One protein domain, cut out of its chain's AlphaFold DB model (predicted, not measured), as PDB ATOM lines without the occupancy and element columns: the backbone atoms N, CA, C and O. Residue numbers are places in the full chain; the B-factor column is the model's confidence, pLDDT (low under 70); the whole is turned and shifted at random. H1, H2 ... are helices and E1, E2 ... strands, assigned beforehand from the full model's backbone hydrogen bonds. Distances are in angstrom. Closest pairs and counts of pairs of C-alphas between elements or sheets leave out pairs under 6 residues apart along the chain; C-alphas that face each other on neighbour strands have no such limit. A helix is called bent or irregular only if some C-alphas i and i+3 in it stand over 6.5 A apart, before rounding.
ATOM      1  N   GLY A   4     -22.389 -24.287 -17.522       90.25
ATOM      2  CA  GLY A   4     -22.967 -24.429 -18.865       90.25
ATOM      3  C   GLY A   4     -22.065 -25.131 -19.887       90.25
ATOM      4  O   GLY A   4     -22.550 -25.531 -20.935       90.25
ATOM      5  N   ARG A   5     -20.771 -25.294 -19.587       88.62
ATOM      6  CA  ARG A   5     -19.814 -25.996 -20.446       88.62
ATOM      7  C   ARG A   5     -19.583 -27.441 -20.021       88.62
ATOM      8  O   ARG A   5     -19.298 -28.266 -20.873       88.62
ATOM      9  N   TYR A   6     -19.683 -27.739 -18.725       93.44
ATOM     10  CA  TYR A   6     -19.209 -29.015 -18.182       93.44
ATOM     11  C   TYR A   6     -20.288 -29.874 -17.517       93.44
ATOM     12  O   TYR A   6     -20.078 -31.070 -17.340       93.44
ATOM     13  N   SER A   7     -21.452 -29.312 -17.176       92.12
ATOM     14  CA  SER A   7     -22.486 -30.037 -16.429       92.12
ATOM     15  C   SER A   7     -23.063 -31.239 -17.178       92.12
ATOM     16  O   SER A   7     -23.541 -32.163 -16.539       92.12
ATOM     17  N   GLY A   8     -23.027 -31.244 -18.515       91.50
ATOM     18  CA  GLY A   8     -23.507 -32.369 -19.327       91.50
ATOM     19  C   GLY A   8     -22.562 -33.577 -19.364       91.50
ATOM     20  O   GLY A   8     -22.973 -34.645 -19.806       91.50
ATOM     21  N   TYR A   9     -21.316 -33.424 -18.904       89.62
ATOM     22  CA  TYR A   9     -20.318 -34.501 -18.873       89.62
ATOM     23  C   TYR A   9     -20.217 -35.194 -17.511       89.62
ATOM     24  O   TYR A   9     -19.417 -36.120 -17.360       89.62
ATOM     25  N   VAL A  10     -20.999 -34.737 -16.529       93.38
ATOM     26  CA  VAL A  10     -21.061 -35.295 -15.178       93.38
ATOM     27  C   VAL A  10     -22.442 -35.892 -14.938       93.38
ATOM     28  O   VAL A  10     -23.454 -35.341 -15.365       93.38
ATOM     29  N   THR A  11     -22.489 -37.047 -14.280       91.81
ATOM     30  CA  THR A  11     -23.746 -37.747 -13.969       91.81
ATOM     31  C   THR A  11     -24.422 -37.195 -12.716       91.81
ATOM     32  O   THR A  11     -25.644 -37.244 -12.594       91.81
ATOM     33  N   GLU A  12     -23.638 -36.659 -11.784       92.50
ATOM     34  CA  GLU A  12     -24.127 -35.989 -10.583       92.50
ATOM     35  C   GLU A  12     -24.372 -34.485 -10.829       92.50
ATOM     36  O   GLU A  12     -23.856 -33.912 -11.794       92.50
ATOM     37  N   PRO A  13     -25.122 -33.789  -9.954       94.31
ATOM     38  CA  PRO A  13     -25.271 -32.345 -10.064       94.31
ATOM     39  C   PRO A  13     -23.913 -31.629 -10.006       94.31
ATOM     40  O   PRO A  13     -23.068 -31.910  -9.158       94.31
ATOM     41  N   TYR A  14     -23.721 -30.637 -10.881       94.50
ATOM     42  CA  TYR A  14     -22.412 -30.002 -11.079       94.50
ATOM     43  C   TYR A  14     -21.828 -29.342  -9.816       94.50
ATOM     44  O   TYR A  14     -20.617 -29.330  -9.626       94.50
ATOM     45  N   GLY A  15     -22.670 -28.790  -8.934       94.69
ATOM     46  CA  GLY A  15     -22.218 -28.183  -7.674       94.69
ATOM     47  C   GLY A  15     -21.506 -29.186  -6.749       94.69
ATOM     48  O   GLY A  15     -20.339 -28.965  -6.423       94.69
ATOM     49  N   PRO A  16     -22.176 -30.284  -6.351       95.31
ATOM     50  CA  PRO A  16     -21.566 -31.417  -5.654       95.31
ATOM     51  C   PRO A  16     -20.306 -31.969  -6.325       95.31
ATOM     52  O   PRO A  16     -19.290 -32.098  -5.644       95.31
ATOM     53  N   TYR A  17     -20.334 -32.172  -7.647       95.31
ATOM     54  CA  TYR A  17     -19.167 -32.621  -8.411       95.31
ATOM     55  C   TYR A  17     -17.952 -31.712  -8.176       95.31
ATOM     56  O   TYR A  17     -16.885 -32.167  -7.766       95.31
ATOM     57  N   ILE A  18     -18.124 -30.396  -8.349       95.31
ATOM     58  CA  ILE A  18     -17.044 -29.425  -8.133       95.31
ATOM     59  C   ILE A  18     -16.571 -29.403  -6.680       95.31
ATOM     60  O   ILE A  18     -15.368 -29.310  -6.430       95.31
ATOM     61  N   ALA A  19     -17.486 -29.513  -5.717       95.12
ATOM     62  CA  ALA A  19     -17.114 -29.615  -4.311       95.12
ATOM     63  C   ALA A  19     -16.289 -30.884  -4.029       95.12
ATOM     64  O   ALA A  19     -15.344 -30.826  -3.246       95.12
ATOM     65  N   GLY A  20     -16.601 -32.004  -4.688       95.81
ATOM     66  CA  GLY A  20     -15.828 -33.245  -4.638       95.81
ATOM     67  C   GLY A  20     -14.435 -33.085  -5.242       95.81
ATOM     68  O   GLY A  20     -13.443 -33.400  -4.583       95.81
ATOM     69  N   MET A  21     -14.350 -32.516  -6.445       95.00
ATOM     70  CA  MET A  21     -13.091 -32.246  -7.150       95.00
ATOM     71  C   MET A  21     -12.162 -31.293  -6.392       95.00
ATOM     72  O   MET A  21     -10.945 -31.381  -6.525       95.00
ATOM     73  N   ALA A  22     -12.711 -30.397  -5.568       94.44
ATOM     74  CA  ALA A  22     -11.929 -29.480  -4.743       94.44
ATOM     75  C   ALA A  22     -11.278 -30.146  -3.512       94.44
ATOM     76  O   ALA A  22     -10.445 -29.523  -2.848       94.44
ATOM     77  N   ARG A  23     -11.654 -31.383  -3.163       97.38
ATOM     78  CA  ARG A  23     -11.109 -32.077  -1.988       97.38
ATOM     79  C   ARG A  23      -9.714 -32.623  -2.271       97.38
ATOM     80  O   ARG A  23      -9.434 -33.172  -3.332       97.38
ATOM     81  N   LEU A  24      -8.844 -32.527  -1.267       95.38
ATOM     82  CA  LEU A  24      -7.516 -33.124  -1.334       95.38
ATOM     83  C   LEU A  24      -7.629 -34.642  -1.519       95.38
ATOM     84  O   LEU A  24      -8.373 -35.306  -0.799       95.38
ATOM     85  N   GLY A  25      -6.858 -35.178  -2.464       91.81
ATOM     86  CA  GLY A  25      -6.848 -36.605  -2.775       91.81
ATOM     87  C   GLY A  25      -7.935 -37.047  -3.754       91.81
ATOM     88  O   GLY A  25      -7.921 -38.211  -4.141       91.81
ATOM     89  N   THR A  26      -8.831 -36.156  -4.199       94.25
ATOM     90  CA  THR A  26      -9.731 -36.456  -5.321       94.25
ATOM     91  C   THR A  26      -8.933 -36.511  -6.621       94.25
ATOM     92  O   THR A  26      -8.106 -35.640  -6.897       94.25
ATOM     93  N   TRP A  27      -9.152 -37.562  -7.408       92.25
ATOM     94  CA  TRP A  27      -8.454 -37.767  -8.674       92.25
ATOM     95  C   TRP A  27      -9.079 -36.929  -9.786       92.25
ATOM     96  O   TRP A  27     -10.288 -36.713  -9.810       92.25
ATOM     97  N   GLY A  28      -8.237 -36.480 -10.718       92.19
ATOM     98  CA  GLY A  28      -8.685 -35.908 -11.984       92.19
ATOM     99  C   GLY A  28      -9.392 -36.948 -12.850       92.19
ATOM    100  O   GLY A  28      -9.021 -38.121 -12.849       92.19
ATOM    101  N   ASP A  29     -10.368 -36.492 -13.622       91.75
ATOM    102  CA  ASP A  29     -11.150 -37.282 -14.572       91.75
ATOM    103  C   ASP A  29     -11.098 -36.668 -15.989       91.75
ATOM    104  O   ASP A  29     -10.338 -35.731 -16.267       91.75
ATOM    105  N   HIS A  30     -11.923 -37.176 -16.910       91.38
ATOM    106  CA  HIS A  30     -12.011 -36.658 -18.281       91.38
ATOM    107  C   HIS A  30     -12.465 -35.194 -18.343       91.38
ATOM    108  O   HIS A  30     -11.985 -34.449 -19.198       91.38
ATOM    109  N   VAL A  31     -13.340 -34.748 -17.434       94.88
ATOM    110  CA  VAL A  31     -13.799 -33.349 -17.374       94.88
ATOM    111  C   VAL A  31     -12.660 -32.434 -16.935       94.88
ATOM    112  O   VAL A  31     -12.492 -31.345 -17.484       94.88
ATOM    113  N   THR A  32     -11.833 -32.890 -15.996       94.69
ATOM    114  CA  THR A  32     -10.628 -32.184 -15.552       94.69
ATOM    115  C   THR A  32      -9.641 -32.004 -16.704       94.69
ATOM    116  O   THR A  32      -9.096 -30.914 -16.881       94.69
ATOM    117  N   LEU A  33      -9.440 -33.043 -17.524       95.06
ATOM    118  CA  LEU A  33      -8.582 -32.969 -18.708       95.06
ATOM    119  C   LEU A  33      -9.133 -31.995 -19.756       95.06
ATOM    120  O   LEU A  33      -8.380 -31.151 -20.244       95.06
ATOM    121  N   GLN A  34     -10.436 -32.043 -20.052       95.88
ATOM    122  CA  GLN A  34     -11.063 -31.080 -20.965       95.88
ATOM    123  C   GLN A  34     -10.922 -29.645 -20.441       95.88
ATOM    124  O   GLN A  34     -10.497 -28.753 -21.173       95.88
ATOM    125  N   ALA A  35     -11.206 -29.422 -19.156       94.62
ATOM    126  CA  ALA A  35     -11.077 -28.110 -18.534       94.62
ATOM    127  C   ALA A  35      -9.628 -27.592 -18.557       94.62
ATOM    128  O   ALA A  35      -9.412 -26.390 -18.724       94.62
ATOM    129  N   ALA A  36      -8.635 -28.476 -18.422       94.50
ATOM    130  CA  ALA A  36      -7.226 -28.122 -18.548       94.50
ATOM    131  C   ALA A  36      -6.848 -27.750 -19.991       94.50
ATOM    132  O   ALA A  36      -6.188 -26.729 -20.190       94.50
ATOM    133  N   ALA A  37      -7.291 -28.524 -20.987       95.06
ATOM    134  CA  ALA A  37      -7.068 -28.214 -22.400       95.06
ATOM    135  C   ALA A  37      -7.622 -26.819 -22.726       95.06
ATOM    136  O   ALA A  37      -6.917 -25.951 -23.241       95.06
ATOM    137  N   ASP A  38      -8.855 -26.576 -22.292       94.62
ATOM    138  CA  ASP A  38      -9.594 -25.335 -22.476       94.62
ATOM    139  C   ASP A  38      -8.955 -24.125 -21.789       94.62
ATOM    140  O   ASP A  38      -8.912 -23.039 -22.364       94.62
ATOM    141  N   ALA A  39      -8.456 -24.290 -20.561       92.81
ATOM    142  CA  ALA A  39      -7.841 -23.203 -19.804       92.81
ATOM    143  C   ALA A  39      -6.503 -22.747 -20.407       92.81
ATOM    144  O   ALA A  39      -6.158 -21.568 -20.329       92.81
ATOM    145  N   TRP A  40      -5.745 -23.675 -20.995       92.19
ATOM    146  CA  TRP A  40      -4.436 -23.390 -21.586       92.19
ATOM    147  C   TRP A  40      -4.499 -23.151 -23.099       92.19
ATOM    148  O   TRP A  40      -3.545 -22.618 -23.669       92.19
ATOM    149  N   GLY A  41      -5.610 -23.516 -23.739       94.31
ATOM    150  CA  GLY A  41      -5.780 -23.479 -25.188       94.31
ATOM    151  C   GLY A  41      -4.792 -24.395 -25.909       94.31
ATOM    152  O   GLY A  41      -4.255 -24.013 -26.947       94.31
ATOM    153  N   ILE A  42      -4.504 -25.567 -25.335       94.50
ATOM    154  CA  ILE A  42      -3.580 -26.558 -25.904       94.50
ATOM    155  C   ILE A  42      -4.263 -27.908 -26.066       94.50
ATOM    156  O   ILE A  42      -5.157 -28.258 -25.297       94.50
ATOM    157  N   LYS A  43      -3.776 -28.694 -27.023       94.81
ATOM    158  CA  LYS A  43      -4.188 -30.085 -27.193       94.81
ATOM    159  C   LYS A  43      -3.562 -30.969 -26.114       94.81
ATOM    160  O   LYS A  43      -2.379 -30.813 -25.786       94.81
ATOM    161  N   ILE A  44      -4.340 -31.912 -25.591       95.19
ATOM    162  CA  ILE A  44      -3.858 -32.951 -24.676       95.19
ATOM    163  C   ILE A  44      -3.988 -34.310 -25.362       95.19
ATOM    164  O   ILE A  44      -5.063 -34.671 -25.832       95.19
ATOM    165  N   PHE A  45      -2.899 -35.073 -25.397       94.44
ATOM    166  CA  PHE A  45      -2.888 -36.457 -25.857       94.44
ATOM    167  C   PHE A  45      -2.750 -37.400 -24.670       94.44
ATOM    168  O   PHE A  45      -1.854 -37.232 -23.844       94.44
ATOM    169  N   VAL A  46      -3.604 -38.416 -24.605       93.88
ATOM    170  CA  VAL A  46      -3.547 -39.471 -23.590       93.88
ATOM    171  C   VAL A  46      -3.315 -40.805 -24.283       93.88
ATOM    172  O   VAL A  46      -4.161 -41.267 -25.043       93.88
ATOM    173  N   ILE A  47      -2.172 -41.428 -24.010       92.38
ATOM    174  CA  ILE A  47      -1.842 -42.779 -24.467       92.38
ATOM    175  C   ILE A  47      -2.307 -43.755 -23.393       92.38
ATOM    176  O   ILE A  47      -1.850 -43.677 -22.256       92.38
ATOM    177  N   THR A  48      -3.211 -44.664 -23.721       90.94
ATOM    178  CA  THR A  48      -3.823 -45.573 -22.750       90.94
ATOM    179  C   THR A  48      -3.351 -47.010 -22.947       90.94
ATOM    180  O   THR A  48      -2.897 -47.388 -24.026       90.94
ATOM    181  N   SER A  49      -3.478 -47.828 -21.901       85.81
ATOM    182  CA  SER A  49      -3.268 -49.278 -21.990       85.81
ATOM    183  C   SER A  49      -4.426 -50.032 -22.662       85.81
ATOM    184  O   SER A  49      -4.340 -51.251 -22.804       85.81
ATOM    185  N   PHE A  50      -5.511 -49.353 -23.050       84.00
ATOM    186  CA  PHE A  50      -6.590 -49.984 -23.807       84.00
ATOM    187  C   PHE A  50      -6.130 -50.244 -25.245       84.00
ATOM    188  O   PHE A  50      -5.549 -49.376 -25.893       84.00
ATOM    189  N   LEU A  51      -6.378 -51.458 -25.744       79.88
ATOM    190  CA  LEU A  51      -5.979 -51.861 -27.098       79.88
ATOM    191  C   LEU A  51      -6.796 -51.135 -28.176       79.88
ATOM    192  O   LEU A  51      -6.286 -50.838 -29.254       79.88
ATOM    193  N   GLU A  52      -8.050 -50.818 -27.864       79.62
ATOM    194  CA  GLU A  52      -8.938 -50.023 -28.704       79.62
ATOM    195  C   GLU A  52      -8.821 -48.549 -28.309       79.62
ATOM    196  O   GLU A  52      -8.899 -48.213 -27.130       79.62
ATOM    197  N   ASN A  53      -8.636 -47.660 -29.290       79.38
ATOM    198  CA  ASN A  53      -8.450 -46.221 -29.057       79.38
ATOM    199  C   ASN A  53      -7.323 -45.920 -28.051       79.38
ATOM    200  O   ASN A  53      -7.469 -45.115 -27.129       79.38
ATOM    201  N   CYS A  54      -6.169 -46.558 -28.258       86.50
ATOM    202  CA  CYS A  54      -4.984 -46.414 -27.412       86.50
ATOM    203  C   CYS A  54      -4.436 -44.979 -27.339       86.50
ATOM    204  O   CYS A  54      -3.596 -44.693 -26.491       86.50
ATOM    205  N   VAL A  55      -4.913 -44.064 -28.191       90.50
ATOM    206  CA  VAL A  55      -4.625 -42.631 -28.117       90.50
ATOM    207  C   VAL A  55      -5.931 -41.847 -28.131       90.50
ATOM    208  O   VAL A  55      -6.714 -41.939 -29.074       90.50
ATOM    209  N   ILE A  56      -6.124 -41.030 -27.102       92.19
ATOM    210  CA  ILE A  56      -7.235 -40.088 -26.981       92.19
ATOM    211  C   ILE A  56      -6.669 -38.683 -27.179       92.19
ATOM    212  O   ILE A  56      -5.737 -38.282 -26.478       92.19
ATOM    213  N   ALA A  57      -7.220 -37.936 -28.132       94.12
ATOM    214  CA  ALA A  57      -6.911 -36.526 -28.333       94.12
ATOM    215  C   ALA A  57      -8.038 -35.670 -27.749       94.12
ATOM    216  O   ALA A  57      -9.211 -35.911 -28.025       94.12
ATOM    217  N   ILE A  58      -7.667 -34.684 -26.941       94.94
ATOM    218  CA  ILE A  58      -8.578 -33.728 -26.320       94.94
ATOM    219  C   ILE A  58      -8.231 -32.354 -26.881       94.94
ATOM    220  O   ILE A  58      -7.154 -31.813 -26.606       94.94
ATOM    221  N   ASP A  59      -9.142 -31.818 -27.685       95.19
ATOM    222  CA  ASP A  59      -9.004 -30.501 -28.290       95.19
ATOM    223  C   ASP A  59      -9.563 -29.414 -27.360       95.19
ATOM    224  O   ASP A  59     -10.612 -29.609 -26.733       95.19
ATOM    225  N   PRO A  60      -8.891 -28.254 -27.255       95.12
ATOM    226  CA  PRO A  60      -9.459 -27.107 -26.570       95.12
ATOM    227  C   PRO A  60     -10.586 -26.507 -27.420       95.12
ATOM    228  O   PRO A  60     -10.513 -26.500 -28.646       95.12
ATOM    229  N   VAL A  61     -11.598 -25.902 -26.795       93.12
ATOM    230  CA  VAL A  61     -12.645 -25.176 -27.554       93.12
ATOM    231  C   VAL A  61     -12.068 -23.995 -28.333       93.12
ATOM    232  O   VAL A  61     -12.592 -23.625 -29.380       93.12
ATOM    233  N   GLN A  62     -11.002 -23.384 -27.818       92.88
ATOM    234  CA  GLN A  62     -10.262 -22.346 -28.520       92.88
ATOM    235  C   GLN A  62      -8.769 -22.574 -28.326       92.88
ATOM    236  O   GLN A  62      -8.272 -22.590 -27.199       92.88
ATOM    237  N   GLU A  63      -8.053 -22.739 -29.434       91.12
ATOM    238  CA  GLU A  63      -6.599 -22.822 -29.413       91.12
ATOM    239  C   GLU A  63      -5.993 -21.482 -28.999       91.12
ATOM    240  O   GLU A  63      -6.456 -20.411 -29.395       91.12
ATOM    241  N   ASN A  64      -4.917 -21.545 -28.220       88.31
ATOM    242  CA  ASN A  64      -4.099 -20.390 -27.916       88.31
ATOM    243  C   ASN A  64      -2.981 -20.289 -28.966       88.31
ATOM    244  O   ASN A  64      -2.069 -21.124 -28.955       88.31
ATOM    245  N   PRO A  65      -2.970 -19.256 -29.832       85.25
ATOM    246  CA  PRO A  65      -1.955 -19.119 -30.876       85.25
ATOM    247  C   PRO A  65      -0.520 -19.072 -30.332       85.25
ATOM    248  O   PRO A  65       0.411 -19.504 -31.006       85.25
ATOM    249  N   ALA A  66      -0.326 -18.608 -29.090       85.06
ATOM    250  CA  ALA A  66       0.983 -18.584 -28.437       85.06
ATOM    251  C   ALA A  66       1.501 -19.985 -28.050       85.06
ATOM    252  O   ALA A  66       2.687 -20.149 -27.756       85.06
ATOM    253  N   PHE A  67       0.629 -20.995 -28.037       79.44
ATOM    254  CA  PHE A  67       0.937 -22.362 -27.632       79.44
ATOM    255  C   PHE A  67       0.567 -23.409 -28.683       79.44
ATOM    256  O   PHE A  67       0.635 -24.590 -28.374       79.44
ATOM    257  N   VAL A  68       0.255 -23.018 -29.924       71.38
ATOM    258  CA  VAL A  68      -0.213 -23.950 -30.972       71.38
ATOM    259  C   VAL A  68       0.774 -25.094 -31.253       71.38
ATOM    260  O   VAL A  68       0.378 -26.216 -31.542       71.38
ATOM    261  N   ALA A  69       2.078 -24.838 -31.100       74.19
ATOM    262  CA  ALA A  69       3.130 -25.845 -31.252       74.19
ATOM    263  C   ALA A  69       3.362 -26.694 -29.985       74.19
ATOM    264  O   ALA A  69       4.290 -27.498 -29.941       74.19
ATOM    265  N   ARG A  70       2.586 -26.481 -28.916       81.12
ATOM    266  CA  ARG A  70       2.727 -27.165 -27.629       81.12
ATOM    267  C   ARG A  70       1.516 -28.059 -27.406       81.12
ATOM    268  O   ARG A  70       0.389 -27.587 -27.345       81.12
ATOM    269  N   ALA A  71       1.783 -29.339 -27.195       88.50
ATOM    270  CA  ALA A  71       0.797 -30.294 -26.717       88.50
ATOM    271  C   ALA A  71       1.273 -30.907 -25.399       88.50
ATOM    272  O   ALA A  71       2.477 -31.069 -25.166       88.50
ATOM    273  N   LEU A  72       0.323 -31.234 -24.531       91.94
ATOM    274  CA  LEU A  72       0.593 -31.996 -23.321       91.94
ATOM    275  C   LEU A  72       0.369 -33.477 -23.623       91.94
ATOM    276  O   LEU A  72      -0.640 -33.836 -24.222       91.94
ATOM    277  N   HIS A  73       1.300 -34.330 -23.203       92.88
ATOM    278  CA  HIS A  73       1.209 -35.768 -23.428       92.88
ATOM    279  C   HIS A  73       1.173 -36.499 -22.087       92.88
ATOM    280  O   HIS A  73       2.026 -36.286 -21.218       92.88
ATOM    281  N   LEU A  74       0.185 -37.372 -21.930       93.75
ATOM    282  CA  LEU A  74       0.006 -38.236 -20.773       93.75
ATOM    283  C   LEU A  74       0.039 -39.697 -21.206       93.75
ATOM    284  O   LEU A  74      -0.414 -40.031 -22.299       93.75
ATOM    285  N   SER A  75       0.510 -40.572 -20.323       92.38
ATOM    286  CA  SER A  75       0.119 -41.979 -20.362       92.38
ATOM    287  C   SER A  75      -0.899 -42.265 -19.266       92.38
ATOM    288  O   SER A  75      -0.819 -41.688 -18.186       92.38
ATOM    289  N   PHE A  76      -1.857 -43.139 -19.549       89.31
ATOM    290  CA  PHE A  76      -2.873 -43.605 -18.619       89.31
ATOM    291  C   PHE A  76      -2.781 -45.123 -18.518       89.31
ATOM    292  O   PHE A  76      -3.165 -45.847 -19.441       89.31
ATOM    293  N   TRP A  77      -2.258 -45.602 -17.393       82.69
ATOM    294  CA  TRP A  77      -2.432 -47.000 -17.032       82.69
ATOM    295  C   TRP A  77      -3.806 -47.117 -16.390       82.69
ATOM    296  O   TRP A  77      -4.026 -46.552 -15.312       82.69
ATOM    297  N   ALA A  78      -4.728 -47.761 -17.112       66.88
ATOM    298  CA  ALA A  78      -6.140 -47.784 -16.762       66.88
ATOM    299  C   ALA A  78      -6.337 -48.155 -15.288       66.88
ATOM    300  O   ALA A  78      -5.738 -49.111 -14.806       66.88
ATOM    301  N   GLU A  79      -7.147 -47.352 -14.594       66.25
ATOM    302  CA  GLU A  79      -7.521 -47.529 -13.180       66.25
ATOM    303  C   GLU A  79      -6.385 -47.338 -12.161       66.25
ATOM    304  O   GLU A  79      -6.634 -47.411 -10.958       66.25
ATOM    305  N   VAL A  80      -5.160 -47.027 -12.605       77.06
ATOM    306  CA  VAL A  80      -4.011 -46.870 -11.703       77.06
ATOM    307  C   VAL A  80      -3.449 -45.455 -11.693       77.06
ATOM    308  O   VAL A  80      -3.338 -44.863 -10.621       77.06
ATOM    309  N   HIS A  81      -3.025 -44.900 -12.836       83.69
ATOM    310  CA  HIS A  81      -2.326 -43.608 -12.808       83.69
ATOM    311  C   HIS A  81      -2.194 -42.906 -14.161       83.69
ATOM    312  O   HIS A  81      -2.088 -43.550 -15.209       83.69
ATOM    313  N   TYR A  82      -2.081 -41.575 -14.102       89.56
ATOM    314  CA  TYR A  82      -1.610 -40.743 -15.207       89.56
ATOM    315  C   TYR A  82      -0.135 -40.386 -15.019       89.56
ATOM    316  O   TYR A  82       0.235 -39.849 -13.980       89.56
ATOM    317  N   ASN A  83       0.701 -40.590 -16.035       91.25
ATOM    318  CA  ASN A  83       2.084 -40.110 -16.034       91.25
ATOM    319  C   ASN A  83       2.280 -39.019 -17.081       91.25
ATOM    320  O   ASN A  83       1.663 -39.043 -18.142       91.25
ATOM    321  N   SER A  84       3.200 -38.093 -16.816       90.81
ATOM    322  CA  SER A  84       3.697 -37.189 -17.855       90.81
ATOM    323  C   SER A  84       4.645 -37.941 -18.781       90.81
ATOM    324  O   SER A  84       5.600 -38.566 -18.314       90.81
ATOM    325  N   VAL A  85       4.420 -37.834 -20.085       90.12
ATOM    326  CA  VAL A  85       5.332 -38.359 -21.104       90.12
ATOM    327  C   VAL A  85       5.773 -37.233 -22.028       90.12
ATOM    328  O   VAL A  85       5.132 -36.186 -22.112       90.12
ATOM    329  N   TYR A  86       6.901 -37.432 -22.698       85.19
ATOM    330  CA  TYR A  86       7.468 -36.456 -23.620       85.19
ATOM    331  C   TYR A  86       7.767 -37.146 -24.948       85.19
ATOM    332  O   TYR A  86       8.215 -38.299 -24.928       85.19
ATOM    333  N   PRO A  87       7.547 -36.467 -26.087       81.56
ATOM    334  CA  PRO A  87       8.002 -36.965 -27.374       81.56
ATOM    335  C   PRO A  87       9.493 -37.310 -27.328       81.56
ATOM    336  O   PRO A  87      10.298 -36.604 -26.712       81.56
ATOM    337  N   ALA A  88       9.874 -38.404 -27.983       79.81
ATOM    338  CA  ALA A  88      11.272 -38.808 -28.053       79.81
ATOM    339  C   ALA A  88      12.122 -37.677 -28.662       79.81
ATOM    340  O   ALA A  88      11.806 -37.152 -29.726       79.81
ATOM    341  N   GLY A  89      13.199 -37.292 -27.972       74.62
ATOM    342  CA  GLY A  89      14.065 -36.178 -28.377       74.62
ATOM    343  C   GLY A  89      13.704 -34.821 -27.761       74.62
ATOM    344  O   GLY A  89      14.553 -33.928 -27.743       74.62
ATOM    345  N   GLU A  90      12.521 -34.668 -27.157       68.88
ATOM    346  CA  GLU A  90      12.213 -33.508 -26.321       68.88
ATOM    347  C   GLU A  90      12.717 -33.731 -24.891       68.88
ATOM    348  O   GLU A  90      12.275 -34.621 -24.165       68.88
ATOM    349  N   LYS A  91      13.661 -32.894 -24.442       57.22
ATOM    350  CA  LYS A  91      14.022 -32.845 -23.019       57.22
ATOM    351  C   LYS A  91      12.897 -32.133 -22.272       57.22
ATOM    352  O   LYS A  91      12.519 -31.032 -22.683       57.22
TER     353      LYS A  91
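Overview. This is residues 4 to 91 of the 121 residues of an uncharacterized protein of Monoraphidium neglectum (UniProt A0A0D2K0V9). A twisted sheet of four strands has helix H3 packed over one face, and two short helices, H1 and H2, lie beyond H3 on the side away from the sheet. The opposite face of the sheet has no named helix over it, and the end residues 86 to 91 run off beyond E4. The printed part has 88 residues, with three named helices and then four named strands along the chain, H1 H2 H3 E1 E2 E3 E4; the class is mixed, helices and strands. The sheet is mixed too, in the order E2 E1 E3 E4. The whole is only just compact, close to loose, with a radius of gyration of the C-alphas of 14.2 A and spans of 43 by 32 by 27 A.

Along the chain. Begin with the inner strands: E1 is residues 43 to 48, 16.1 A long, and E3 is residues 71 to 77, 19.6 A long. The edge strands are E2, residues 55 to 58, and E4, residues 81 to 85, which ends at C-alpha 85 at (5.332, -38.359, -21.104). Find C-alpha 30 at (-12.011, -36.658, -18.281); from there H3 runs to residue 40, over 15.6 A. H2 is residues 14 to 21. H1, residues 4 to 9, starts at C-alpha 4 at (-22.967, -24.429, -18.865) and is irregular, with C-alphas 5 and 8 at 7.5 A.

Arrangement. Look first at E1 and E3, parallel at 21 degrees, with N 45 and O 72 within hydrogen-bond range at 2.8 A. E1 and E2 form an antiparallel hairpin at 153 degrees, with N 46 and O 56 at 2.8 A. E3 and E4 form another at 143 degrees, with N 75 and O 83 at 2.9 A. The sheet is only just strongly twisted, its C-alphas lying up to 4.1 A off the best plane. H3 is on one face of it, giving two layers, a helix and a sheet, at a height over the sheet of 8.2 A. It lies over E2, slantwise to the strands, at 42 degrees to E2 on the local plane; the closest C-alphas of the two are those of Gln 34 and Ile 58, 6.5 A. H1 is close to H3 but not clearly touching, its closest C-alphas being those of Tyr 9 and Val 31, 6.8 A, at a shallow tilt of 30 degrees, opposite ways. H1 and H2 are close but not clearly touching, with the C-alphas of Ser 7 and Tyr 14 at 5.4 A, and only just about perpendicular at 72 degrees. H2 and H3 are apart. In H2 and H3 every O i to N i+4 pair is within hydrogen-bond range; in H1 0 of 2 are, and 1 of 3 O i to N i+3 pairs.

Size, cuts and confidence. The two C-alphas farthest apart are those of Pro 13 and Gly 89, 43.6 A. The printed part has no cut, and its one long link is E2 to E3, residues 59 to 70. The mean pLDDT of the printed part is 89.2; look for values under 70 at residues 78 to 79 and 90 to 91.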